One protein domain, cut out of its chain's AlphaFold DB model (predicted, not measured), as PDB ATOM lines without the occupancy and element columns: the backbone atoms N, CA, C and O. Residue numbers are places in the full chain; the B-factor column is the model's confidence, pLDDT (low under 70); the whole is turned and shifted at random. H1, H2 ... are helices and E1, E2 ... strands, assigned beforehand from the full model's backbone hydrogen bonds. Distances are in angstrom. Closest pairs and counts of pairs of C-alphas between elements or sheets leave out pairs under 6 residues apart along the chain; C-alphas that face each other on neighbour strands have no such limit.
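This is residues 44 to 76, 107 to 129 and 167 to 293 of the 318 residues of the protein "Hypothetical protein" of Odontella aurita (UniProt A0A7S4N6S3). Eight antiparallel strands close into a barrel, and the two longest, E7 and E8, run on past it, so that the hairpin E6 and E7 reaches out at one end of the longest axis and the loop with H2 at the other. The short helix H1 sits outside the barrel at one of its ends, where the sheet curls round it, and residues 261 to 266 and the tail 287 to 293 stick out. The printed part has 183 residues, with two named helices and nine named strands in the order E1 H1 E2 E3 E4 E5 E6 E7 H2 E8 E9, and the class is mostly strand. It is only just compact, close to loose, with a radius of gyration of the C-alphas of 18.6 A, and it is elongated, spanning 67 by 38 by 29 A.

E7, residues 207 to 222, is 47.7 A long, and E8, residues 237 to 252, is 39.1 A long. E1, residues 54 to 62, begins at C-alpha 54 (202.024, 170.146, 234.596) and is 24.4 A long; E2, residues 108 to 116, is 24.9 A long. The other strands are E3, residues 121 to 125, E4, residues 170 to 177, E5, residues 189 to 195, E6, residues 198 to 201, and E9, residues 277 to 283, which ends at C-alpha 283 (198.108, 175.445, 231.856). H1 is residues 66 to 73 and H2 is residues 227 to 230.

Round the ring run E1 E2 E3 E4 E5 E7 E8 E9 and back to E1, each neighbour pair antiparallel. N 56 and O 114 of E1 and E2 are 2.7 A apart, and N 57 and O 282 of E1 and E9 are 2.9 A apart, within hydrogen-bond range. E7 pairs with E6 over residues 207 to 210, where N 198 and O 210 are 2.8 A apart, and with E5 over residues 213 to 218, where N 191 and O 216 are 2.9 A apart. E8 pairs with E7, N 213 and O 248 being 2.8 A apart, and bends by 56 degrees at residue 244. H1 is on the barrel at a height over the sheet of 5.8 A; its closest C-alphas to E2 are those of Pro 66 and Ser 108, 6.1 A apart. H2 is not on the barrel. Every O i to N i+4 pair of H1 is within hydrogen-bond range, and H2 is too short for such a pair.

The C-alphas of Ala 204 and Leu 230, 67.6 A apart, are the two farthest apart. Residues 77 to 106 and 130 to 166 are not printed, with C-alpha gaps of 22.5 A and 9.5 A. The links E4 to E5 and E8 to E9 are long. The mean pLDDT of the printed part is 71.7, and 82 residues are under 70, among them 221 to 240 and 251 to 277.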
ATOM      1  N   HIS A  44     196.398 175.593 248.853       53.22
ATOM      2  CA  HIS A  44     197.768 175.326 249.218       53.22
ATOM      3  C   HIS A  44     198.617 176.278 248.387       53.22
ATOM      4  O   HIS A  44     198.497 176.368 247.160       53.22
ATOM      5  N   LEU A  45     199.388 177.091 249.093       60.69
ATOM      6  CA  LEU A  45     200.250 178.072 248.483       60.69
ATOM      7  C   LEU A  45     201.293 177.312 247.674       60.69
ATOM      8  O   LEU A  45     202.120 176.610 248.245       60.69
ATOM      9  N   LEU A  46     201.234 177.442 246.351       65.88
ATOM     10  CA  LEU A  46     202.178 176.752 245.489       65.88
ATOM     11  C   LEU A  46     203.523 177.464 245.551       65.88
ATOM     12  O   LEU A  46     203.604 178.696 245.406       65.88
ATOM     13  N   ASN A  47     204.581 176.683 245.728       74.69
ATOM     14  CA  ASN A  47     205.931 177.159 245.492       74.69
ATOM     15  C   ASN A  47     206.156 177.348 243.974       74.69
ATOM     16  O   ASN A  47     205.365 176.929 243.125       74.69
ATOM     17  N   ALA A  48     207.234 178.036 243.600       76.94
ATOM     18  CA  ALA A  48     207.489 178.351 242.196       76.94
ATOM     19  C   ALA A  48     207.697 177.094 241.322       76.94
ATOM     20  O   ALA A  48     207.368 177.118 240.137       76.94
ATOM     21  N   TYR A  49     208.215 176.012 241.908       83.19
ATOM     22  CA  TYR A  49     208.456 174.731 241.244       83.19
ATOM     23  C   TYR A  49     207.138 174.003 240.947       83.19
ATOM     24  O   TYR A  49     206.866 173.653 239.804       83.19
ATOM     25  N   GLU A  50     206.262 173.898 241.944       81.50
ATOM     26  CA  GLU A  50     204.909 173.342 241.835       81.50
ATOM     27  C   GLU A  50     204.053 174.101 240.822       81.50
ATOM     28  O   GLU A  50     203.256 173.509 240.105       81.50
ATOM     29  N   MET A  51     204.246 175.417 240.712       79.88
ATOM     30  CA  MET A  51     203.583 176.209 239.681       79.88
ATOM     31  C   MET A  51     204.055 175.908 238.258       79.88
ATOM     32  O   MET A  51     203.338 176.265 237.323       79.88
ATOM     33  N   ALA A  52     205.273 175.394 238.082       85.62
ATOM     34  CA  ALA A  52     205.832 175.089 236.770       85.62
ATOM     35  C   ALA A  52     205.350 173.722 236.272       85.62
ATOM     36  O   ALA A  52     205.032 173.590 235.091       85.62
ATOM     37  N   ILE A  53     205.264 172.737 237.169       89.12
ATOM     38  CA  ILE A  53     204.858 171.361 236.860       89.12
ATOM     39  C   ILE A  53     203.469 171.329 236.209       89.12
ATOM     40  O   ILE A  53     202.569 172.093 236.561       89.12
ATOM     41  N   GLY A  54     203.297 170.419 235.252       90.00
ATOM     42  CA  GLY A  54     202.024 170.146 234.596       90.00
ATOM     43  C   GLY A  54     202.073 170.343 233.087       90.00
ATOM     44  O   GLY A  54     203.141 170.436 232.472       90.00
ATOM     45  N   LYS A  55     200.890 170.383 232.473       90.31
ATOM     46  CA  LYS A  55     200.747 170.474 231.015       90.31
ATOM     47  C   LYS A  55     200.404 171.888 230.571       90.31
ATOM     48  O   LYS A  55     199.492 172.522 231.102       90.31
ATOM     49  N   TRP A  56     201.078 172.352 229.529       89.56
ATOM     50  CA  TRP A  56     200.991 173.706 229.003       89.56
ATOM     51  C   TRP A  56     200.752 173.687 227.497       89.56
ATOM     52  O   TRP A  56     201.521 173.087 226.753       89.56
ATOM     53  N   ASP A  57     199.722 174.384 227.024       89.31
ATOM     54  CA  ASP A  57     199.582 174.680 225.597       89.31
ATOM     55  C   ASP A  57     200.518 175.816 225.224       89.31
ATOM     56  O   ASP A  57     200.360 176.925 225.734       89.31
ATOM     57  N   LEU A  58     201.464 175.553 224.329       88.75
ATOM     58  CA  LEU A  58     202.391 176.531 223.791       88.75
ATOM     59  C   LEU A  58     201.975 176.940 222.387       88.75
ATOM     60  O   LEU A  58     201.765 176.104 221.513       88.75
ATOM     61  N   ARG A  59     201.940 178.249 222.158       88.88
ATOM     62  CA  ARG A  59     201.924 178.832 220.817       88.88
ATOM     63  C   ARG A  59     203.283 179.455 220.561       88.88
ATOM     64  O   ARG A  59     203.646 180.370 221.294       88.88
ATOM     65  N   ILE A  60     204.002 178.968 219.560       87.19
ATOM     66  CA  ILE A  60     205.314 179.471 219.151       87.19
ATOM     67  C   ILE A  60     205.121 180.242 217.851       87.19
ATOM     68  O   ILE A  60     204.811 179.650 216.818       87.19
ATOM     69  N   ASP A  61     205.310 181.555 217.908       84.81
ATOM     70  CA  ASP A  61     205.274 182.411 216.728       84.81
ATOM     71  C   ASP A  61     206.681 182.489 216.121       84.81
ATOM     72  O   ASP A  61     207.651 182.846 216.799       84.81
ATOM     73  N   GLN A  62     206.786 182.138 214.842       81.06
ATOM     74  CA  GLN A  62     208.047 182.036 214.118       81.06
ATOM     75  C   GLN A  62     208.172 183.210 213.148       81.06
ATOM     76  O   GLN A  62     207.234 183.545 212.418       81.06
ATOM     77  N   ARG A  63     209.340 183.855 213.145       71.38
ATOM     78  CA  ARG A  63     209.639 184.949 212.208       71.38
ATOM     79  C   ARG A  63     210.312 184.455 210.931       71.38
ATOM     80  O   ARG A  63     210.001 184.970 209.863       71.38
ATOM     81  N   ASP A  64     211.147 183.419 211.042       68.19
ATOM     82  CA  ASP A  64     212.041 182.982 209.971       68.19
ATOM     83  C   ASP A  64     211.859 181.494 209.635       68.19
ATOM     84  O   ASP A  64     211.983 180.636 210.506       68.19
ATOM     85  N   ARG A  65     211.644 181.194 208.345       69.19
ATOM     86  CA  ARG A  65     211.708 179.846 207.726       69.19
ATOM     87  C   ARG A  65     210.969 178.739 208.497       69.19
ATOM     88  O   ARG A  65     211.601 177.833 209.050       69.19
ATOM     89  N   PRO A  66     209.633 178.746 208.461       68.94
ATOM     90  CA  PRO A  66     208.859 177.960 209.403       68.94
ATOM     91  C   PRO A  66     208.929 176.443 209.209       68.94
ATOM     92  O   PRO A  66     209.066 175.684 210.163       68.94
ATOM     93  N   GLU A  67     208.958 175.992 207.955       70.62
ATOM     94  CA  GLU A  67     209.071 174.567 207.609       70.62
ATOM     95  C   GLU A  67     210.361 173.928 208.151       70.62
ATOM     96  O   GLU A  67     210.414 172.743 208.500       70.62
ATOM     97  N   TRP A  68     211.433 174.719 208.226       71.06
ATOM     98  CA  TRP A  68     212.722 174.239 208.698       71.06
ATOM     99  C   TRP A  68     212.765 174.124 210.222       71.06
ATOM    100  O   TRP A  68     213.339 173.172 210.741       71.06
ATOM    101  N   PHE A  69     212.139 175.054 210.945       75.19
ATOM    102  CA  PHE A  69     212.061 174.987 212.402       75.19
ATOM    103  C   PHE A  69     211.258 173.767 212.869       75.19
ATOM    104  O   PHE A  69     211.733 172.990 213.698       75.19
ATOM    105  N   ASP A  70     210.085 173.558 212.271       79.62
ATOM    106  CA  ASP A  70     209.172 172.469 212.622       79.62
ATOM    107  C   ASP A  70     209.809 171.088 212.441       79.62
ATOM    108  O   ASP A  70     209.667 170.224 213.304       79.62
ATOM    109  N   SER A  71     210.547 170.888 211.346       78.44
ATOM    110  CA  SER A  71     211.207 169.612 211.044       78.44
ATOM    111  C   SER A  71     212.385 169.292 211.970       78.44
ATOM    112  O   SER A  71     212.704 168.121 212.163       78.44
ATOM    113  N   ILE A  72     213.021 170.300 212.575       78.12
ATOM    114  CA  ILE A  72     214.088 170.087 213.567       78.12
ATOM    115  C   ILE A  72     213.489 169.867 214.953       78.12
ATOM    116  O   ILE A  72     213.932 168.989 215.702       78.12
ATOM    117  N   LEU A  73     212.478 170.664 215.310       81.62
ATOM    118  CA  LEU A  73     211.835 170.562 216.615       81.62
ATOM    119  C   LEU A  73     211.025 169.269 216.739       81.62
ATOM    120  O   LEU A  73     211.005 168.655 217.803       81.62
ATOM    121  N   PHE A  74     210.426 168.804 215.646       87.81
ATOM    122  CA  PHE A  74     209.584 167.614 215.598       87.81
ATOM    123  C   PHE A  74     209.877 166.803 214.326       87.81
ATOM    124  O   PHE A  74     209.090 166.848 213.376       87.81
ATOM    125  N   PRO A  75     210.997 166.058 214.280       82.75
ATOM    126  CA  PRO A  75     211.332 165.257 213.117       82.75
ATOM    127  C   PRO A  75     210.283 164.154 212.914       82.75
ATOM    128  O   PRO A  75     209.713 163.657 213.898       82.75
ATOM    129  N   PRO A  76     210.005 163.771 211.656       81.00
ATOM    130  CA  PRO A  76     209.112 162.656 211.369       81.00
ATOM    131  C   PRO A  76     209.680 161.366 211.974       81.00
ATOM    132  O   PRO A  76     210.897 161.166 211.979       81.00
ATOM    133  N   ARG A 107     204.234 185.045 208.730       69.25
ATOM    134  CA  ARG A 107     204.276 184.618 210.133       69.25
ATOM    135  C   ARG A 107     203.583 183.264 210.229       69.25
ATOM    136  O   ARG A 107     202.372 183.183 210.028       69.25
ATOM    137  N   SER A 108     204.343 182.213 210.513       79.44
ATOM    138  CA  SER A 108     203.754 180.951 210.940       79.44
ATOM    139  C   SER A 108     203.667 180.955 212.463       79.44
ATOM    140  O   SER A 108     204.488 181.556 213.164       79.44
ATOM    141  N   SER A 109     202.661 180.271 212.980       83.56
ATOM    142  CA  SER A 109     202.606 179.922 214.390       83.56
ATOM    143  C   SER A 109     202.388 178.427 214.491       83.56
ATOM    144  O   SER A 109     201.473 177.910 213.851       83.56
ATOM    145  N   MET A 110     203.188 177.751 215.305       86.38
ATOM    146  CA  MET A 110     202.966 176.349 215.641       86.38
ATOM    147  C   MET A 110     202.380 176.243 217.048       86.38
ATOM    148  O   MET A 110     202.714 177.031 217.936       86.38
ATOM    149  N   ILE A 111     201.508 175.260 217.252       89.62
ATOM    150  CA  ILE A 111     200.943 174.939 218.563       89.62
ATOM    151  C   ILE A 111     201.546 173.611 219.007       89.62
ATOM    152  O   ILE A 111     201.593 172.681 218.213       89.62
ATOM    153  N   CYS A 112     202.009 173.505 220.246       91.62
ATOM    154  CA  CYS A 112     202.508 172.258 220.823       91.62
ATOM    155  C   CYS A 112     202.147 172.172 222.311       91.62
ATOM    156  O   CYS A 112     201.744 173.162 222.918       91.62
ATOM    157  N   THR A 113     202.259 170.986 222.910       92.62
ATOM    158  CA  THR A 113     202.040 170.805 224.354       92.62
ATOM    159  C   THR A 113     203.380 170.630 225.055       92.62
ATOM    160  O   THR A 113     204.138 169.735 224.705       92.62
ATOM    161  N   LEU A 114     203.673 171.461 226.047       92.88
ATOM    162  CA  LEU A 114     204.802 171.288 226.956       92.88
ATOM    163  C   LEU A 114     204.328 170.593 228.231       92.88
ATOM    164  O   LEU A 114     203.419 171.080 228.894       92.88
ATOM    165  N   CYS A 115     204.967 169.492 228.588       93.50
ATOM    166  CA  CYS A 115     204.790 168.804 229.859       93.50
ATOM    167  C   CYS A 115     206.045 169.036 230.701       93.50
ATOM    168  O   CYS A 115     207.148 168.776 230.224       93.50
ATOM    169  N   LEU A 116     205.870 169.553 231.914       93.12
ATOM    170  CA  LEU A 116     206.933 169.736 232.899       93.12
ATOM    171  C   LEU A 116     206.700 168.749 234.034       93.12
ATOM    172  O   LEU A 116     205.683 168.844 234.722       93.12
ATOM    173  N   ASP A 117     207.630 167.820 234.205       92.94
ATOM    174  CA  ASP A 117     207.535 166.751 235.187       92.94
ATOM    175  C   ASP A 117     208.257 167.138 236.487       92.94
ATOM    176  O   ASP A 117     209.153 167.990 236.514       92.94
ATOM    177  N   ALA A 118     207.822 166.541 237.600       90.81
ATOM    178  CA  ALA A 118     208.302 166.876 238.942       90.81
ATOM    179  C   ALA A 118     209.754 166.449 239.208       90.81
ATOM    180  O   ALA A 118     210.358 166.919 240.169       90.81
ATOM    181  N   ASP A 119     210.314 165.589 238.363       91.88
ATOM    182  CA  ASP A 119     211.699 165.116 238.414       91.88
ATOM    183  C   ASP A 119     212.700 166.088 237.761       91.88
ATOM    184  O   ASP A 119     213.899 165.819 237.740       91.88
ATOM    185  N   GLY A 120     212.227 167.228 237.244       91.94
ATOM    186  CA  GLY A 120     213.065 168.199 236.545       91.94
ATOM    187  C   GLY A 120     213.215 167.910 235.051       91.94
ATOM    188  O   GLY A 120     213.978 168.601 234.372       91.94
ATOM    189  N   THR A 121     212.483 166.932 234.511       94.88
ATOM    190  CA  THR A 121     212.453 166.642 233.075       94.88
ATOM    191  C   THR A 121     211.253 167.292 232.390       94.88
ATOM    192  O   THR A 121     210.285 167.728 233.022       94.88
ATOM    193  N   PHE A 122     211.342 167.464 231.073       95.75
ATOM    194  CA  PHE A 122     210.233 167.970 230.276       95.75
ATOM    195  C   PHE A 122     210.096 167.234 228.955       95.75
ATOM    196  O   PHE A 122     211.072 166.738 228.384       95.75
ATOM    197  N   SER A 123     208.878 167.261 228.419       94.69
ATOM    198  CA  SER A 123     208.594 166.837 227.056       94.69
ATOM    199  C   SER A 123     207.806 167.893 226.283       94.69
ATOM    200  O   SER A 123     206.862 168.504 226.777       94.69
ATOM    201  N   LEU A 124     208.211 168.126 225.040       93.06
ATOM    202  CA  LEU A 124     207.538 168.975 224.076       93.06
ATOM    203  C   LEU A 124     206.873 168.069 223.045       93.06
ATOM    204  O   LEU A 124     207.547 167.379 222.281       93.06
ATOM    205  N   ILE A 125     205.550 168.056 223.042       92.44
ATOM    206  CA  ILE A 125     204.730 167.162 222.237       92.44
ATOM    207  C   ILE A 125     204.178 167.960 221.048       92.44
ATOM    208  O   ILE A 125     203.548 169.003 221.264       92.44
ATOM    209  N   PRO A 126     204.414 167.511 219.802       90.69
ATOM    210  CA  PRO A 126     203.838 168.138 218.615       90.69
ATOM    211  C   PRO A 126     202.303 168.145 218.706       90.69
ATOM    212  O   PRO A 126     201.732 167.315 219.416       90.69
ATOM    213  N   PRO A 127     201.616 169.060 218.006       86.31
ATOM    214  CA  PRO A 127     200.166 168.995 217.943       86.31
ATOM    215  C   PRO A 127     199.783 167.652 217.321       86.31
ATOM    216  O   PRO A 127     200.411 167.218 216.352       86.31
ATOM    217  N   GLU A 128     198.774 166.984 217.878       81.25
ATOM    218  CA  GLU A 128     198.163 165.867 217.168       81.25
ATOM    219  C   GLU A 128     197.618 166.443 215.863       81.25
ATOM    220  O   GLU A 128     196.745 167.315 215.877       81.25
ATOM    221  N   GLU A 129     198.199 166.028 214.735       68.25
ATOM    222  CA  GLU A 129     197.610 166.281 213.428       68.25
ATOM    223  C   GLU A 129     196.283 165.528 213.438       68.25
ATOM    224  O   GLU A 129     196.217 164.340 213.125       68.25
ATOM    225  N   ARG A 167     205.271 162.675 214.663       81.19
ATOM    226  CA  ARG A 167     206.514 163.421 214.892       81.19
ATOM    227  C   ARG A 167     207.094 163.065 216.271       81.19
ATOM    228  O   ARG A 167     206.354 162.681 217.182       81.19
ATOM    229  N   LEU A 168     208.415 163.137 216.429       82.81
ATOM    230  CA  LEU A 168     209.092 162.766 217.679       82.81
ATOM    231  C   LEU A 168     209.058 163.910 218.709       82.81
ATOM    232  O   LEU A 168     209.521 165.014 218.392       82.81
ATOM    233  N   PRO A 169     208.583 163.663 219.948       88.69
ATOM    234  CA  PRO A 169     208.568 164.678 220.996       88.69
ATOM    235  C   PRO A 169     209.993 165.072 221.397       88.69
ATOM    236  O   PRO A 169     210.908 164.244 221.379       88.69
ATOM    237  N   ALA A 170     210.209 166.344 221.729       89.94
ATOM    238  CA  ALA A 170     211.489 166.793 222.280       89.94
ATOM    239  C   ALA A 170     211.508 166.543 223.781       89.94
ATOM    240  O   ALA A 170     210.508 166.777 224.440       89.94
ATOM    241  N   GLN A 171     212.623 166.056 224.305       93.62
ATOM    242  CA  GLN A 171     212.797 165.791 225.731       93.62
ATOM    243  C   GLN A 171     214.015 166.547 226.239       93.62
ATOM    244  O   GLN A 171     214.911 166.872 225.452       93.62
ATOM    245  N   GLY A 172     214.047 166.832 227.532       94.06
ATOM    246  CA  GLY A 172     215.181 167.482 228.164       94.06
ATOM    247  C   GLY A 172     214.960 167.764 229.635       94.06
ATOM    248  O   GLY A 172     214.071 167.197 230.262       94.06
ATOM    249  N   GLU A 173     215.750 168.696 230.149       94.62
ATOM    250  CA  GLU A 173     215.739 169.109 231.548       94.62
ATOM    251  C   GLU A 173     215.285 170.557 231.677       94.62
ATOM    252  O   GLU A 173     215.526 171.388 230.793       94.62
ATOM    253  N   TRP A 174     214.635 170.877 232.788       94.88
ATOM    254  CA  TRP A 174     214.252 172.237 233.109       94.88
ATOM    255  C   TRP A 174     214.810 172.681 234.454       94.88
ATOM    256  O   TRP A 174     214.960 171.927 235.407       94.88
ATOM    257  N   PHE A 175     215.109 173.970 234.514       92.94
ATOM    258  CA  PHE A 175     215.694 174.636 235.658       92.94
ATOM    259  C   PHE A 175     214.867 175.870 235.954       92.94
ATOM    260  O   PHE A 175     214.628 176.708 235.077       92.94
ATOM    261  N   LEU A 176     214.458 176.015 237.205       89.75
ATOM    262  CA  LEU A 176     213.777 177.207 237.666       89.75
ATOM    263  C   LEU A 176     214.742 178.058 238.472       89.75
ATOM    264  O   LEU A 176     215.360 177.598 239.429       89.75
ATOM    265  N   ARG A 177     214.851 179.323 238.087       88.00
ATOM    266  CA  ARG A 177     215.551 180.336 238.860       88.00
ATOM    267  C   ARG A 177     214.509 181.249 239.500       88.00
ATOM    268  O   ARG A 177     213.926 182.073 238.783       88.00
ATOM    269  N   PRO A 178     214.274 181.115 240.817       79.38
ATOM    270  CA  PRO A 178     213.452 182.059 241.550       79.38
ATOM    271  C   PRO A 178     214.013 183.466 241.378       79.38
ATOM    272  O   PRO A 178     215.233 183.668 241.389       79.38
ATOM    273  N   ASN A 179     213.134 184.442 241.206       75.56
ATOM    274  CA  ASN A 179     213.554 185.829 241.226       75.56
ATOM    275  C   ASN A 179     213.783 186.264 242.683       75.56
ATOM    276  O   ASN A 179     212.839 186.211 243.475       75.56
ATOM    277  N   PRO A 180     215.002 186.705 243.051       65.69
ATOM    278  CA  PRO A 180     215.312 187.081 244.430       65.69
ATOM    279  C   PRO A 180     214.531 188.310 244.917       65.69
ATOM    280  O   PRO A 180     214.453 188.539 246.118       65.69
ATOM    281  N   TYR A 181     213.933 189.093 244.016       63.47
ATOM    282  CA  TYR A 181     213.260 190.346 244.357       63.47
ATOM    283  C   TYR A 181     211.728 190.230 244.427       63.47
ATOM    284  O   TYR A 181     211.050 191.255 244.352       63.47
ATOM    285  N   CYS A 182     211.181 189.012 244.581       56.38
ATOM    286  CA  CYS A 182     209.764 188.615 244.439       56.38
ATOM    287  C   CYS A 182     208.746 189.252 245.420       56.38
ATOM    288  O   CYS A 182     207.679 188.699 245.686       56.38
ATOM    289  N   VAL A 183     209.058 190.436 245.933       53.00
ATOM    290  CA  VAL A 183     208.272 191.246 246.860       53.00
ATOM    291  C   VAL A 183     207.093 191.937 246.154       53.00
ATOM    292  O   VAL A 183     206.114 192.293 246.808       53.00
ATOM    293  N   THR A 184     207.126 192.089 244.821       54.41
ATOM    294  CA  THR A 184     206.048 192.738 244.051       54.41
ATOM    295  C   THR A 184     205.321 191.795 243.087       54.41
ATOM    296  O   THR A 184     205.858 190.813 242.576       54.41
ATOM    297  N   ASP A 185     204.064 192.128 242.806       55.75
ATOM    298  CA  ASP A 185     203.108 191.455 241.914       55.75
ATOM    299  C   ASP A 185     203.542 191.371 240.434       55.75
ATOM    300  O   ASP A 185     202.945 190.634 239.641       55.75
ATOM    301  N   ARG A 186     204.591 192.108 240.058       56.31
ATOM    302  CA  ARG A 186     205.089 192.243 238.678       56.31
ATOM    303  C   ARG A 186     206.370 191.468 238.392       56.31
ATOM    304  O   ARG A 186     206.923 191.601 237.300       56.31
ATOM    305  N   GLN A 187     206.858 190.684 239.346       67.25
ATOM    306  CA  GLN A 187     208.084 189.919 239.181       67.25
ATOM    307  C   GLN A 187     207.814 188.454 238.845       67.25
ATOM    308  O   GLN A 187     206.870 187.840 239.336       67.25
ATOM    309  N   TYR A 188     208.653 187.913 237.965       76.12
ATOM    310  CA  TYR A 188     208.499 186.585 237.382       76.12
ATOM    311  C   TYR A 188     209.686 185.716 237.759       76.12
ATOM    312  O   TYR A 188     210.814 186.211 237.735       76.12
ATOM    313  N   ASP A 189     209.447 184.434 238.006       85.12
ATOM    314  CA  ASP A 189     210.533 183.458 238.047       85.12
ATOM    315  C   ASP A 189     210.943 183.096 236.623       85.12
ATOM    316  O   ASP A 189     210.149 183.186 235.683       85.12
ATOM    317  N   THR A 190     212.204 182.718 236.448       88.62
ATOM    318  CA  THR A 190     212.723 182.353 235.128       88.62
ATOM    319  C   THR A 190     212.788 180.845 235.016       88.62
ATOM    320  O   THR A 190     213.549 180.205 235.739       88.62
ATOM    321  N   LEU A 191     212.014 180.290 234.093       90.94
ATOM    322  CA  LEU A 191     212.076 178.885 233.729       90.94
ATOM    323  C   LEU A 191     212.975 178.727 232.499       90.94
ATOM    324  O   LEU A 191     212.807 179.423 231.495       90.94
ATOM    325  N   HIS A 192     213.940 177.825 232.593       92.56
ATOM    326  CA  HIS A 192     214.932 177.549 231.567       92.56
ATOM    327  C   HIS A 192     214.902 176.063 231.221       92.56
ATOM    328  O   HIS A 192     215.228 175.239 232.063       92.56
ATOM    329  N   LEU A 193     214.513 175.729 229.998       92.38
ATOM    330  CA  LEU A 193     214.407 174.368 229.505       92.38
ATOM    331  C   LEU A 193     215.500 174.126 228.463       92.38
ATOM    332  O   LEU A 193     215.713 174.960 227.580       92.38
ATOM    333  N   ILE A 194     216.177 172.989 228.558       91.44
ATOM    334  CA  ILE A 194     217.270 172.590 227.672       91.44
ATOM    335  C   ILE A 194     216.963 171.191 227.154       91.44
ATOM    336  O   ILE A 194     216.914 170.244 227.935       91.44
ATOM    337  N   THR A 195     216.746 171.040 225.846       90.88
ATOM    338  CA  THR A 195     216.517 169.703 225.277       90.88
ATOM    339  C   THR A 195     217.794 168.875 225.299       90.88
ATOM    340  O   THR A 195     218.890 169.410 225.111       90.88
ATOM    341  N   TYR A 196     217.653 167.556 225.385       88.12
ATOM    342  CA  TYR A 196     218.750 166.658 225.060       88.12
ATOM    343  C   TYR A 196     219.224 166.879 223.612       88.12
ATOM    344  O   TYR A 196     218.425 167.293 222.756       88.12
ATOM    345  N   PRO A 197     220.520 166.647 223.324       82.44
ATOM    346  CA  PRO A 197     221.050 166.772 221.978       82.44
ATOM    347  C   PRO A 197     220.290 165.880 221.001       82.44
ATOM    348  O   PRO A 197     220.034 164.708 221.261       82.44
ATOM    349  N   ARG A 198     219.954 166.446 219.849       78.75
ATOM    350  CA  ARG A 198     219.351 165.743 218.724       78.75
ATOM    351  C   ARG A 198     220.345 165.674 217.589       78.75
ATOM    352  O   ARG A 198     221.011 166.664 217.294       78.75
ATOM    353  N   VAL A 199     220.417 164.511 216.957       75.94
ATOM    354  CA  VAL A 199     221.329 164.253 215.847       75.94
ATOM    355  C   VAL A 199     220.563 164.393 214.545       75.94
ATOM    356  O   VAL A 199     219.517 163.775 214.351       75.94
ATOM    357  N   LYS A 200     221.083 165.224 213.649       69.69
ATOM    358  CA  LYS A 200     220.663 165.279 212.258       69.69
ATOM    359  C   LYS A 200     221.803 164.763 211.398       69.69
ATOM    360  O   LYS A 200     222.855 165.395 211.329       69.69
ATOM    361  N   GLN A 201     221.566 163.657 210.710       66.56
ATOM    362  CA  GLN A 201     222.466 163.188 209.668       66.56
ATOM    363  C   GLN A 201     222.305 164.080 208.432       66.56
ATOM    364  O   GLN A 201     221.182 164.377 208.011       66.56
ATOM    365  N   ILE A 202     223.416 164.567 207.883       64.94
ATOM    366  CA  ILE A 202     223.413 165.437 206.691       64.94
ATOM    367  C   ILE A 202     224.060 164.747 205.512       64.94
ATOM    368  O   ILE A 202     223.576 164.868 204.389       64.94
ATOM    369  N   MET A 203     225.124 164.005 205.785       65.25
ATOM    370  CA  MET A 203     225.763 163.098 204.847       65.25
ATOM    371  C   MET A 203     225.962 161.756 205.547       65.25
ATOM    372  O   MET A 203     225.815 161.670 206.765       65.25
ATOM    373  N   ALA A 204     226.330 160.716 204.797       69.06
ATOM    374  CA  ALA A 204     226.565 159.382 205.355       69.06
ATOM    375  C   ALA A 204     227.537 159.388 206.554       69.06
ATOM    376  O   ALA A 204     227.373 158.588 207.466       69.06
ATOM    377  N   VAL A 205     228.491 160.327 206.574       66.25
ATOM    378  CA  VAL A 205     229.562 160.424 207.583       66.25
ATOM    379  C   VAL A 205     229.431 161.667 208.482       66.25
ATOM    380  O   VAL A 205     230.084 161.747 209.516       66.25
ATOM    381  N   GLU A 206     228.585 162.643 208.125       64.12
ATOM    382  CA  GLU A 206     228.474 163.907 208.869       64.12
ATOM    383  C   GLU A 206     227.191 163.957 209.705       64.12
ATOM    384  O   GLU A 206     226.069 164.016 209.183       64.12
ATOM    385  N   GLU A 207     227.386 164.000 211.022       68.38
ATOM    386  CA  GLU A 207     226.344 164.206 212.019       68.38
ATOM    387  C   GLU A 207     226.396 165.632 212.562       68.38
ATOM    388  O   GLU A 207     227.446 166.137 212.957       68.38
ATOM    389  N   GLN A 208     225.237 166.282 212.638       66.19
ATOM    390  CA  GLN A 208     225.098 167.565 213.313       66.19
ATOM    391  C   GLN A 208     224.251 167.418 214.559       66.19
ATOM    392  O   GLN A 208     223.110 166.959 214.511       66.19
ATOM    393  N   TYR A 209     224.808 167.870 215.673       74.12
ATOM    394  CA  TYR A 209     224.147 167.846 216.963       74.12
ATOM    395  C   TYR A 209     223.481 169.196 217.189       74.12
ATOM    396  O   TYR A 209     224.076 170.248 216.948       74.12
ATOM    397  N   ALA A 210     222.243 169.202 217.658       76.12
ATOM    398  CA  ALA A 210     221.567 170.434 218.012       76.12
ATOM    399  C   ALA A 210     220.699 170.259 219.250       76.12
ATOM    400  O   ALA A 210     220.121 169.200 219.473       76.12
ATOM    401  N   PHE A 211     220.590 171.312 220.046       83.00
ATOM    402  CA  PHE A 211     219.675 171.356 221.176       83.00
ATOM    403  C   PHE A 211     218.930 172.683 221.198       83.00
ATOM    404  O   PHE A 211     219.389 173.694 220.659       83.00
ATOM    405  N   PHE A 212     217.757 172.665 221.813       83.69
ATOM    406  CA  PHE A 212     216.913 173.825 221.981       83.69
ATOM    407  C   PHE A 212     217.033 174.340 223.401       83.69
ATOM    408  O   PHE A 212     216.966 173.587 224.371       83.69
ATOM    409  N   GLU A 213     217.177 175.649 223.495       88.88
ATOM    410  CA  GLU A 213     217.125 176.389 224.736       88.88
ATOM    411  C   GLU A 213     215.832 177.196 224.753       88.88
ATOM    412  O   GLU A 213     215.582 178.003 223.856       88.88
ATOM    413  N   ILE A 214     215.002 176.980 225.763       88.75
ATOM    414  CA  ILE A 214     213.735 177.677 225.940       88.75
ATOM    415  C   ILE A 214     213.821 178.448 227.252       88.75
ATOM    416  O   ILE A 214     213.992 177.866 228.316       88.75
ATOM    417  N   ARG A 215     213.694 179.770 227.201       89.12
ATOM    418  CA  ARG A 215     213.652 180.616 228.404       89.12
ATOM    419  C   ARG A 215     212.307 181.287 228.491       89.12
ATOM    420  O   ARG A 215     211.917 181.922 227.523       89.12
ATOM    421  N   CYS A 216     211.620 181.205 229.620       87.81
ATOM    422  CA  CYS A 216     210.332 181.865 229.812       87.81
ATOM    423  C   CYS A 216     210.129 182.387 231.223       87.81
ATOM    424  O   CYS A 216     210.855 182.047 232.158       87.81
ATOM    425  N   LYS A 217     209.128 183.257 231.349       88.00
ATOM    426  CA  LYS A 217     208.757 183.888 232.607       88.00
ATOM    427  C   LYS A 217     207.553 183.180 233.198       88.00
ATOM    428  O   LYS A 217     206.470 183.188 232.608       88.00
ATOM    429  N   LEU A 218     207.727 182.606 234.379       84.62
ATOM    430  CA  LEU A 218     206.641 182.048 235.164       84.62
ATOM    431  C   LEU A 218     206.089 183.135 236.085       84.62
ATOM    432  O   LEU A 218     206.781 183.672 236.948       84.62
ATOM    433  N   TRP A 219     204.828 183.480 235.868       79.25
ATOM    434  CA  TRP A 219     204.079 184.412 236.694       79.25
ATOM    435  C   TRP A 219     203.114 183.654 237.589       79.25
ATOM    436  O   TRP A 219     202.520 182.671 237.155       79.25
ATOM    437  N   GLY A 220     202.865 184.146 238.797       72.75
ATOM    438  CA  GLY A 220     201.723 183.689 239.576       72.75
ATOM    439  C   GLY A 220     201.155 184.800 240.432       72.75
ATOM    440  O   GLY A 220     201.889 185.643 240.941       72.75
ATOM    441  N   ARG A 221     199.828 184.816 240.577       67.00
ATOM    442  CA  ARG A 221     199.177 185.770 241.476       67.00
ATOM    443  C   ARG A 221     199.367 185.295 242.905       67.00
ATOM    444  O   ARG A 221     199.018 184.162 243.238       67.00
ATOM    445  N   TYR A 222     199.863 186.178 243.760       59.84
ATOM    446  CA  TYR A 222     199.774 185.953 245.191       59.84
ATOM    447  C   TYR A 222     198.327 186.190 245.641       59.84
ATOM    448  O   TYR A 222     197.759 187.247 245.360       59.84
ATOM    449  N   GLY A 223     197.724 185.234 246.352       57.00
ATOM    450  CA  GLY A 223     196.370 185.395 246.899       57.00
ATOM    451  C   GLY A 223     196.312 186.595 247.849       57.00
ATOM    452  O   GLY A 223     197.123 186.701 248.774       57.00
ATOM    453  N   MET A 224     195.429 187.562 247.588       53.44
ATOM    454  CA  MET A 224     195.351 188.808 248.356       53.44
ATOM    455  C   MET A 224     194.648 188.599 249.710       53.44
ATOM    456  O   MET A 224     193.486 188.229 249.780       53.44
ATOM    457  N   LYS A 225     195.365 188.976 250.770       49.94
ATOM    458  CA  LYS A 225     194.893 189.654 251.990       49.94
ATOM    459  C   LYS A 225     194.352 188.880 253.207       49.94
ATOM    460  O   LYS A 225     194.804 189.237 254.287       49.94
ATOM    461  N   SER A 226     193.491 187.866 253.137       47.34
ATOM    462  CA  SER A 226     192.921 187.279 254.381       47.34
ATOM    463  C   SER A 226     193.819 186.231 255.067       47.34
ATOM    464  O   SER A 226     194.001 186.272 256.278       47.34
ATOM    465  N   ILE A 227     194.480 185.357 254.304       48.19
ATOM    466  CA  ILE A 227     195.293 184.244 254.847       48.19
ATOM    467  C   ILE A 227     196.692 184.701 255.301       48.19
ATOM    468  O   ILE A 227     197.222 184.233 256.307       48.19
ATOM    469  N   ARG A 228     197.268 185.700 254.617       53.16
ATOM    470  CA  ARG A 228     198.577 186.288 254.969       53.16
ATOM    471  C   ARG A 228     198.584 187.034 256.309       53.16
ATOM    472  O   ARG A 228     199.650 187.220 256.875       53.16
ATOM    473  N   LYS A 229     197.414 187.458 256.805       51.31
ATOM    474  CA  LYS A 229     197.264 188.155 258.093       51.31
ATOM    475  C   LYS A 229     196.989 187.197 259.264       51.31
ATOM    476  O   LYS A 229     197.227 187.580 260.399       51.31
ATOM    477  N   LEU A 230     196.510 185.978 258.988       47.22
ATOM    478  CA  LEU A 230     196.076 185.008 260.003       47.22
ATOM    479  C   LEU A 230     197.157 183.968 260.369       47.22
ATOM    480  O   LEU A 230     197.183 183.502 261.499       47.22
ATOM    481  N   LEU A 231     198.050 183.599 259.437       50.84
ATOM    482  CA  LEU A 231     198.960 182.443 259.594       50.84
ATOM    483  C   LEU A 231     200.436 182.785 259.862       50.84
ATOM    484  O   LEU A 231     201.267 181.885 259.915       50.84
ATOM    485  N   GLY A 232     200.807 184.064 259.950       53.81
ATOM    486  CA  GLY A 232     202.208 184.474 260.146       53.81
ATOM    487  C   GLY A 232     203.180 184.027 259.039       53.81
ATOM    488  O   GLY A 232     204.391 184.128 259.214       53.81
ATOM    489  N   GLN A 233     202.678 183.520 257.906       48.34
ATOM    490  CA  GLN A 233     203.514 182.981 256.839       48.34
ATOM    491  C   GLN A 233     203.826 183.996 255.740       48.34
ATOM    492  O   GLN A 233     202.962 184.683 255.179       48.34
ATOM    493  N   ASN A 234     205.104 184.000 255.375       46.94
ATOM    494  CA  ASN A 234     205.697 184.862 254.372       46.94
ATOM    495  C   ASN A 234     205.550 184.234 252.970       46.94
ATOM    496  O   ASN A 234     206.490 183.661 252.442       46.94
ATOM    497  N   HIS A 235     204.384 184.431 252.342       48.25
ATOM    498  CA  HIS A 235     204.185 184.433 250.874       48.25
ATOM    499  C   HIS A 235     203.841 183.093 250.187       48.25
ATOM    500  O   HIS A 235     204.377 182.040 250.495       48.25
ATOM    501  N   GLY A 236     202.961 183.165 249.176       48.31
ATOM    502  CA  GLY A 236     202.616 182.033 248.311       48.31
ATOM    503  C   GLY A 236     201.620 182.373 247.193       48.31
ATOM    504  O   GLY A 236     200.944 183.409 247.251       48.31
ATOM    505  N   ARG A 237     201.550 181.537 246.149       62.75
ATOM    506  CA  ARG A 237     200.835 181.834 244.892       62.75
ATOM    507  C   ARG A 237     199.694 180.845 244.634       62.75
ATOM    508  O   ARG A 237     199.806 179.672 244.959       62.75
ATOM    509  N   CYS A 238     198.588 181.326 244.058       56.31
ATOM    510  CA  CYS A 238     197.362 180.530 243.887       56.31
ATOM    511  C   CYS A 238     197.171 179.948 242.479       56.31
ATOM    512  O   CYS A 238     196.409 179.002 242.316       56.31
ATOM    513  N   LYS A 239     197.810 180.532 241.455       63.91
ATOM    514  CA  LYS A 239     197.768 180.071 240.057       63.91
ATOM    515  C   LYS A 239     199.026 180.500 239.317       63.91
ATOM    516  O   LYS A 239     199.440 181.652 239.465       63.91
ATOM    517  N   GLY A 240     199.556 179.614 238.477       66.00
ATOM    518  CA  GLY A 240     200.657 179.903 237.562       66.00
ATOM    519  C   GLY A 240     200.192 180.257 236.148       66.00
ATOM    520  O   GLY A 240     199.235 179.696 235.618       66.00
ATOM    521  N   ARG A 241     200.891 181.198 235.513       75.12
ATOM    522  CA  ARG A 241     200.809 181.515 234.087       75.12
ATOM    523  C   ARG A 241     202.224 181.664 233.557       75.12
ATOM    524  O   ARG A 241     202.964 182.530 234.007       75.12
ATOM    525  N   MET A 242     202.578 180.881 232.552       78.94
ATOM    526  CA  MET A 242     203.843 181.044 231.854       78.94
ATOM    527  C   MET A 242     203.651 182.003 230.673       78.94
ATOM    528  O   MET A 242     202.752 181.864 229.841       78.94
ATOM    529  N   THR A 243     204.454 183.058 230.656       74.81
ATOM    530  CA  THR A 243     204.357 184.164 229.704       74.81
ATOM    531  C   THR A 243     205.694 184.370 229.014       74.81
ATOM    532  O   THR A 243     206.728 184.127 229.629       74.81
ATOM    533  N   HIS A 244     205.637 184.830 227.760       69.75
ATOM    534  CA  HIS A 244     206.751 185.331 226.953       69.75
ATOM    535  C   HIS A 244     208.067 184.592 227.175       69.75
ATOM    536  O   HIS A 244     208.843 184.918 228.078       69.75
ATOM    537  N   GLY A 245     208.338 183.623 226.314       74.06
ATOM    538  CA  GLY A 245     209.653 183.018 226.257       74.06
ATOM    539  C   GLY A 245     210.308 183.103 224.896       74.06
ATOM    540  O   GLY A 245     209.647 183.384 223.902       74.06
ATOM    541  N   THR A 246     211.615 182.877 224.885       81.00
ATOM    542  CA  THR A 246     212.438 182.768 223.686       81.00
ATOM    543  C   THR A 246     212.867 181.326 223.512       81.00
ATOM    544  O   THR A 246     213.380 180.730 224.462       81.00
ATOM    545  N   ILE A 247     212.699 180.791 222.311       80.62
ATOM    546  CA  ILE A 247     213.333 179.536 221.898       80.62
ATOM    547  C   ILE A 247     214.603 179.895 221.131       80.62
ATOM    548  O   ILE A 247     214.612 180.900 220.428       80.62
ATOM    549  N   VAL A 248     215.673 179.125 221.303       79.00
ATOM    550  CA  VAL A 248     216.943 179.280 220.588       79.00
ATOM    551  C   VAL A 248     217.456 177.901 220.198       79.00
ATOM    552  O   VAL A 248     217.624 177.037 221.054       79.00
ATOM    553  N   LEU A 249     217.744 177.697 218.913       76.94
ATOM    554  CA  LEU A 249     218.458 176.513 218.436       76.94
ATOM    555  C   LEU A 249     219.968 176.736 218.579       76.94
ATOM    556  O   LEU A 249     220.515 177.707 218.053       76.94
ATOM    557  N   ARG A 250     220.659 175.823 219.258       72.44
ATOM    558  CA  ARG A 250     222.122 175.799 219.328       72.44
ATOM    559  C   ARG A 250     222.646 174.588 218.564       72.44
ATOM    560  O   ARG A 250     222.292 173.458 218.881       72.44
ATOM    561  N   ARG A 251     223.481 174.837 217.553       66.31
ATOM    562  CA  ARG A 251     224.179 173.805 216.772       66.31
ATOM    563  C   ARG A 251     225.537 173.496 217.411       66.31
ATOM    564  O   ARG A 251     226.210 174.409 217.884       66.31
ATOM    565  N   ARG A 252     225.922 172.224 217.396       66.12
ATOM    566  CA  ARG A 252     227.197 171.673 217.864       66.12
ATOM    567  C   ARG A 252     227.855 170.914 216.708       66.12
ATOM    568  O   ARG A 252     227.189 170.168 215.994       66.12
ATOM    569  N   GLU A 253     229.144 171.176 216.502       54.72
ATOM    570  CA  GLU A 253     229.920 170.688 215.349       54.72
ATOM    571  C   GLU A 253     230.814 169.480 215.675       54.72
ATOM    572  O   GLU A 253     231.204 168.790 214.743       54.72
ATOM    573  N   SER A 254     231.112 169.179 216.949       59.09
ATOM    574  CA  SER A 254     231.909 167.996 217.317       59.09
ATOM    575  C   SER A 254     231.209 167.086 218.329       59.09
ATOM    576  O   SER A 254     230.439 167.542 219.185       59.09
ATOM    577  N   ARG A 255     231.501 165.787 218.193       55.94
ATOM    578  CA  ARG A 255     231.010 164.687 219.031       55.94
ATOM    579  C   ARG A 255     231.651 164.684 220.424       55.94
ATOM    580  O   ARG A 255     230.986 164.304 221.383       55.94
ATOM    581  N   ASP A 256     232.884 165.185 220.531       60.88
ATOM    582  CA  ASP A 256     233.772 164.768 221.619       60.88
ATOM    583  C   ASP A 256     233.916 165.715 222.809       60.88
ATOM    584  O   ASP A 256     234.317 165.233 223.855       60.88
ATOM    585  N   ASP A 257     233.522 166.993 222.761       50.38
ATOM    586  CA  ASP A 257     233.847 167.871 223.900       50.38
ATOM    587  C   ASP A 257     232.681 168.669 224.477       50.38
ATOM    588  O   ASP A 257     231.959 169.375 223.765       50.38
ATOM    589  N   ILE A 258     232.607 168.596 225.811       51.25
ATOM    590  CA  ILE A 258     231.885 169.417 226.792       51.25
ATOM    591  C   ILE A 258     230.610 168.770 227.370       51.25
ATOM    592  O   ILE A 258     229.598 168.542 226.696       51.25
ATOM    593  N   SER A 259     230.663 168.541 228.686       51.31
ATOM    594  CA  SER A 259     229.535 168.192 229.550       51.31
ATOM    595  C   SER A 259     228.400 169.217 229.409       51.31
ATOM    596  O   SER A 259     228.632 170.428 229.362       51.31
ATOM    597  N   LEU A 260     227.135 168.780 229.396       49.62
ATOM    598  CA  LEU A 260     225.971 169.688 229.378       49.62
ATOM    599  C   LEU A 260     226.005 170.713 230.534       49.62
ATOM    600  O   LEU A 260     225.467 171.811 230.411       49.62
ATOM    601  N   LYS A 261     226.698 170.387 231.633       48.31
ATOM    602  CA  LYS A 261     226.906 171.283 232.781       48.31
ATOM    603  C   LYS A 261     227.956 172.375 232.518       48.31
ATOM    604  O   LYS A 261     227.847 173.462 233.084       48.31
ATOM    605  N   GLU A 262     228.928 172.115 231.646       49.78
ATOM    606  CA  GLU A 262     230.052 173.009 231.318       49.78
ATOM    607  C   GLU A 262     229.767 173.907 230.100       49.78
ATOM    608  O   GLU A 262     230.265 175.028 230.022       49.78
ATOM    609  N   THR A 263     228.865 173.498 229.199       49.59
ATOM    610  CA  THR A 263     228.449 174.259 227.992       49.59
ATOM    611  C   THR A 263     227.613 175.525 228.261       49.59
ATOM    612  O   THR A 263     227.067 176.136 227.331       49.59
ATOM    613  N   LYS A 264     227.541 176.008 229.512       45.66
ATOM    614  CA  LYS A 264     226.959 177.329 229.840       45.66
ATOM    615  C   LYS A 264     227.622 178.471 229.054       45.66
ATOM    616  O   LYS A 264     226.988 179.495 228.798       45.66
ATOM    617  N   TYR A 265     228.848 178.250 228.597       41.34
ATOM    618  CA  TYR A 265     229.672 179.115 227.761       41.34
ATOM    619  C   TYR A 265     230.306 178.145 226.740       41.34
ATOM    620  O   TYR A 265     230.764 177.092 227.136       41.34
ATOM    621  N   PHE A 266     230.335 178.277 225.420       44.06
ATOM    622  CA  PHE A 266     230.454 179.437 224.568       44.06
ATOM    623  C   PHE A 266     230.276 178.917 223.121       44.06
ATOM    624  O   PHE A 266     231.226 178.456 222.503       44.06
ATOM    625  N   VAL A 267     229.065 178.932 222.553       47.09
ATOM    626  CA  VAL A 267     228.945 178.810 221.081       47.09
ATOM    627  C   VAL A 267     229.210 180.209 220.520       47.09
ATOM    628  O   VAL A 267     228.526 181.129 220.967       47.09
ATOM    629  N   PRO A 268     230.156 180.453 219.606       44.41
ATOM    630  CA  PRO A 268     230.386 181.801 219.091       44.41
ATOM    631  C   PRO A 268     229.127 182.378 218.433       44.41
ATOM    632  O   PRO A 268     228.438 181.669 217.700       44.41
ATOM    633  N   PHE A 269     228.799 183.650 218.697       46.22
ATOM    634  CA  PHE A 269     227.554 184.289 218.232       46.22
ATOM    635  C   PHE A 269     227.359 184.169 216.712       46.22
ATOM    636  O   PHE A 269     226.261 183.852 216.267       46.22
ATOM    637  N   TRP A 270     228.438 184.292 215.932       44.41
ATOM    638  CA  TRP A 270     228.417 184.162 214.470       44.41
ATOM    639  C   TRP A 270     228.094 182.746 213.960       44.41
ATOM    640  O   TRP A 270     227.705 182.589 212.805       44.41
ATOM    641  N   ARG A 271     228.221 181.708 214.802       48.97
ATOM    642  CA  ARG A 271     227.820 180.321 214.482       48.97
ATOM    643  C   ARG A 271     226.465 179.933 215.073       48.97
ATOM    644  O   ARG A 271     225.941 178.861 214.770       48.97
ATOM    645  N   ARG A 272     225.856 180.793 215.895       53.69
ATOM    646  CA  ARG A 272     224.501 180.570 216.407       53.69
ATOM    647  C   ARG A 272     223.499 180.988 215.339       53.69
ATOM    648  O   ARG A 272     223.272 182.172 215.121       53.69
ATOM    649  N   ARG A 273     222.811 180.023 214.728       56.69
ATOM    650  CA  ARG A 273     221.512 180.322 214.110       56.69
ATOM    651  C   ARG A 273     220.473 180.436 215.215       56.69
ATOM    652  O   ARG A 273     219.815 179.463 215.567       56.69
ATOM    653  N   ILE A 274     220.378 181.629 215.791       56.84
ATOM    654  CA  ILE A 274     219.376 181.942 216.804       56.84
ATOM    655  C   ILE A 274     218.033 182.076 216.094       56.84
ATOM    656  O   ILE A 274     217.753 183.088 215.460       56.84
ATOM    657  N   ILE A 275     217.202 181.045 216.191       63.62
ATOM    658  CA  ILE A 275     215.814 181.127 215.741       63.62
ATOM    659  C   ILE A 275     215.005 181.645 216.916       63.62
ATOM    660  O   ILE A 275     214.649 180.864 217.787       63.62
ATOM    661  N   CYS A 276     214.744 182.949 216.958       61.41
ATOM    662  CA  CYS A 276     213.947 183.550 218.021       61.41
ATOM    663  C   CYS A 276     212.457 183.275 217.786       61.41
ATOM    664  O   CYS A 276     211.805 183.971 217.009       61.41
ATOM    665  N   GLY A 277     211.916 182.281 218.486       63.72
ATOM    666  CA  GLY A 277     210.470 182.109 218.630       63.72
ATOM    667  C   GLY A 277     209.983 182.792 219.899       63.72
ATOM    668  O   GLY A 277     210.564 182.564 220.960       63.72
ATOM    669  N   THR A 278     208.930 183.607 219.814       73.69
ATOM    670  CA  THR A 278     208.204 184.051 221.013       73.69
ATOM    671  C   THR A 278     207.084 183.078 221.309       73.69
ATOM    672  O   THR A 278     206.368 182.687 220.388       73.69
ATOM    673  N   PHE A 279     206.898 182.716 222.577       75.25
ATOM    674  CA  PHE A 279     205.771 181.866 222.947       75.25
ATOM    675  C   PHE A 279     204.971 182.349 224.147       75.25
ATOM    676  O   PHE A 279     205.467 183.045 225.037       75.25
ATOM    677  N   THR A 280     203.710 181.929 224.165       77.31
ATOM    678  CA  THR A 280     202.786 182.112 225.285       77.31
ATOM    679  C   THR A 280     202.206 180.772 225.685       77.31
ATOM    680  O   THR A 280     201.876 179.982 224.799       77.31
ATOM    681  N   ALA A 281     202.048 180.548 226.991       77.69
ATOM    682  CA  ALA A 281     201.549 179.288 227.507       77.69
ATOM    683  C   ALA A 281     200.286 179.441 228.360       77.69
ATOM    684  O   ALA A 281     200.102 180.441 229.064       77.69
ATOM    685  N   ARG A 282     199.425 178.420 228.345       78.69
ATOM    686  CA  ARG A 282     198.313 178.269 229.296       78.69
ATOM    687  C   ARG A 282     198.333 176.865 229.883       78.69
ATOM    688  O   ARG A 282     198.483 175.906 229.138       78.69
ATOM    689  N   SER A 283     198.183 176.753 231.200       79.50
ATOM    690  CA  SER A 283     198.108 175.445 231.856       79.50
ATOM    691  C   SER A 283     196.786 174.754 231.488       79.50
ATOM    692  O   SER A 283     195.718 175.368 231.599       79.50
ATOM    693  N   LYS A 284     196.868 173.495 231.040       77.06
ATOM    694  CA  LYS A 284     195.724 172.629 230.705       77.06
ATOM    695  C   LYS A 284     194.982 172.165 231.949       77.06
ATOM    696  O   LYS A 284     193.754 172.106 231.946       77.06
ATOM    697  N   ASP A 285     195.716 171.911 233.025       67.12
ATOM    698  CA  ASP A 285     195.180 171.307 234.249       67.12
ATOM    699  C   ASP A 285     194.195 172.244 234.982       67.12
ATOM    700  O   ASP A 285     193.326 171.807 235.733       67.12
ATOM    701  N   ASN A 286     194.213 173.541 234.654       52.75
ATOM    702  CA  ASN A 286     193.237 174.518 235.143       52.75
ATOM    703  C   ASN A 286     191.809 174.348 234.581       52.75
ATOM    704  O   ASN A 286     190.875 174.961 235.111       52.75
ATOM    705  N   PHE A 287     191.597 173.563 233.517       43.56
ATOM    706  CA  PHE A 287     190.282 173.470 232.868       43.56
ATOM    707  C   PHE A 287     189.279 172.568 233.593       43.56
ATOM    708  O   PHE A 287     188.070 172.765 233.431       43.56
ATOM    709  N   VAL A 288     189.738 171.636 234.437       43.94
ATOM    710  CA  VAL A 288     188.833 170.725 235.163       43.94
ATOM    711  C   VAL A 288     187.976 171.487 236.184       43.94
ATOM    712  O   VAL A 288     186.800 171.175 236.360       43.94
ATOM    713  N   PHE A 289     188.492 172.570 236.771       41.59
ATOM    714  CA  PHE A 289     187.752 173.343 237.775       41.59
ATOM    715  C   PHE A 289     186.753 174.364 237.210       41.59
ATOM    716  O   PHE A 289     185.855 174.791 237.934       41.59
ATOM    717  N   GLN A 290     186.860 174.769 235.939       42.78
ATOM    718  CA  GLN A 290     185.959 175.791 235.381       42.78
ATOM    719  C   GLN A 290     184.720 175.219 234.681       42.78
ATOM    720  O   GLN A 290     183.688 175.889 234.635       42.78
ATOM    721  N   ARG A 291     184.772 173.985 234.160       42.41
ATOM    722  CA  ARG A 291     183.685 173.465 233.311       42.41
ATOM    723  C   ARG A 291     182.455 172.958 234.071       42.41
ATOM    724  O   ARG A 291     181.378 172.946 233.490       42.41
ATOM    725  N   LYS A 292     182.563 172.645 235.369       44.41
ATOM    726  CA  LYS A 292     181.405 172.239 236.196       44.41
ATOM    727  C   LYS A 292     180.468 173.387 236.606       44.41
ATOM    728  O   LYS A 292     179.417 173.122 237.171       44.41
ATOM    729  N   ARG A 293     180.805 174.655 236.331       46.84
ATOM    730  CA  ARG A 293     180.007 175.811 236.793       46.84
ATOM    731  C   ARG A 293     179.009 176.378 235.782       46.84
ATOM    732  O   ARG A 293     178.281 177.295 236.136       46.84
TER     733      ARG A 293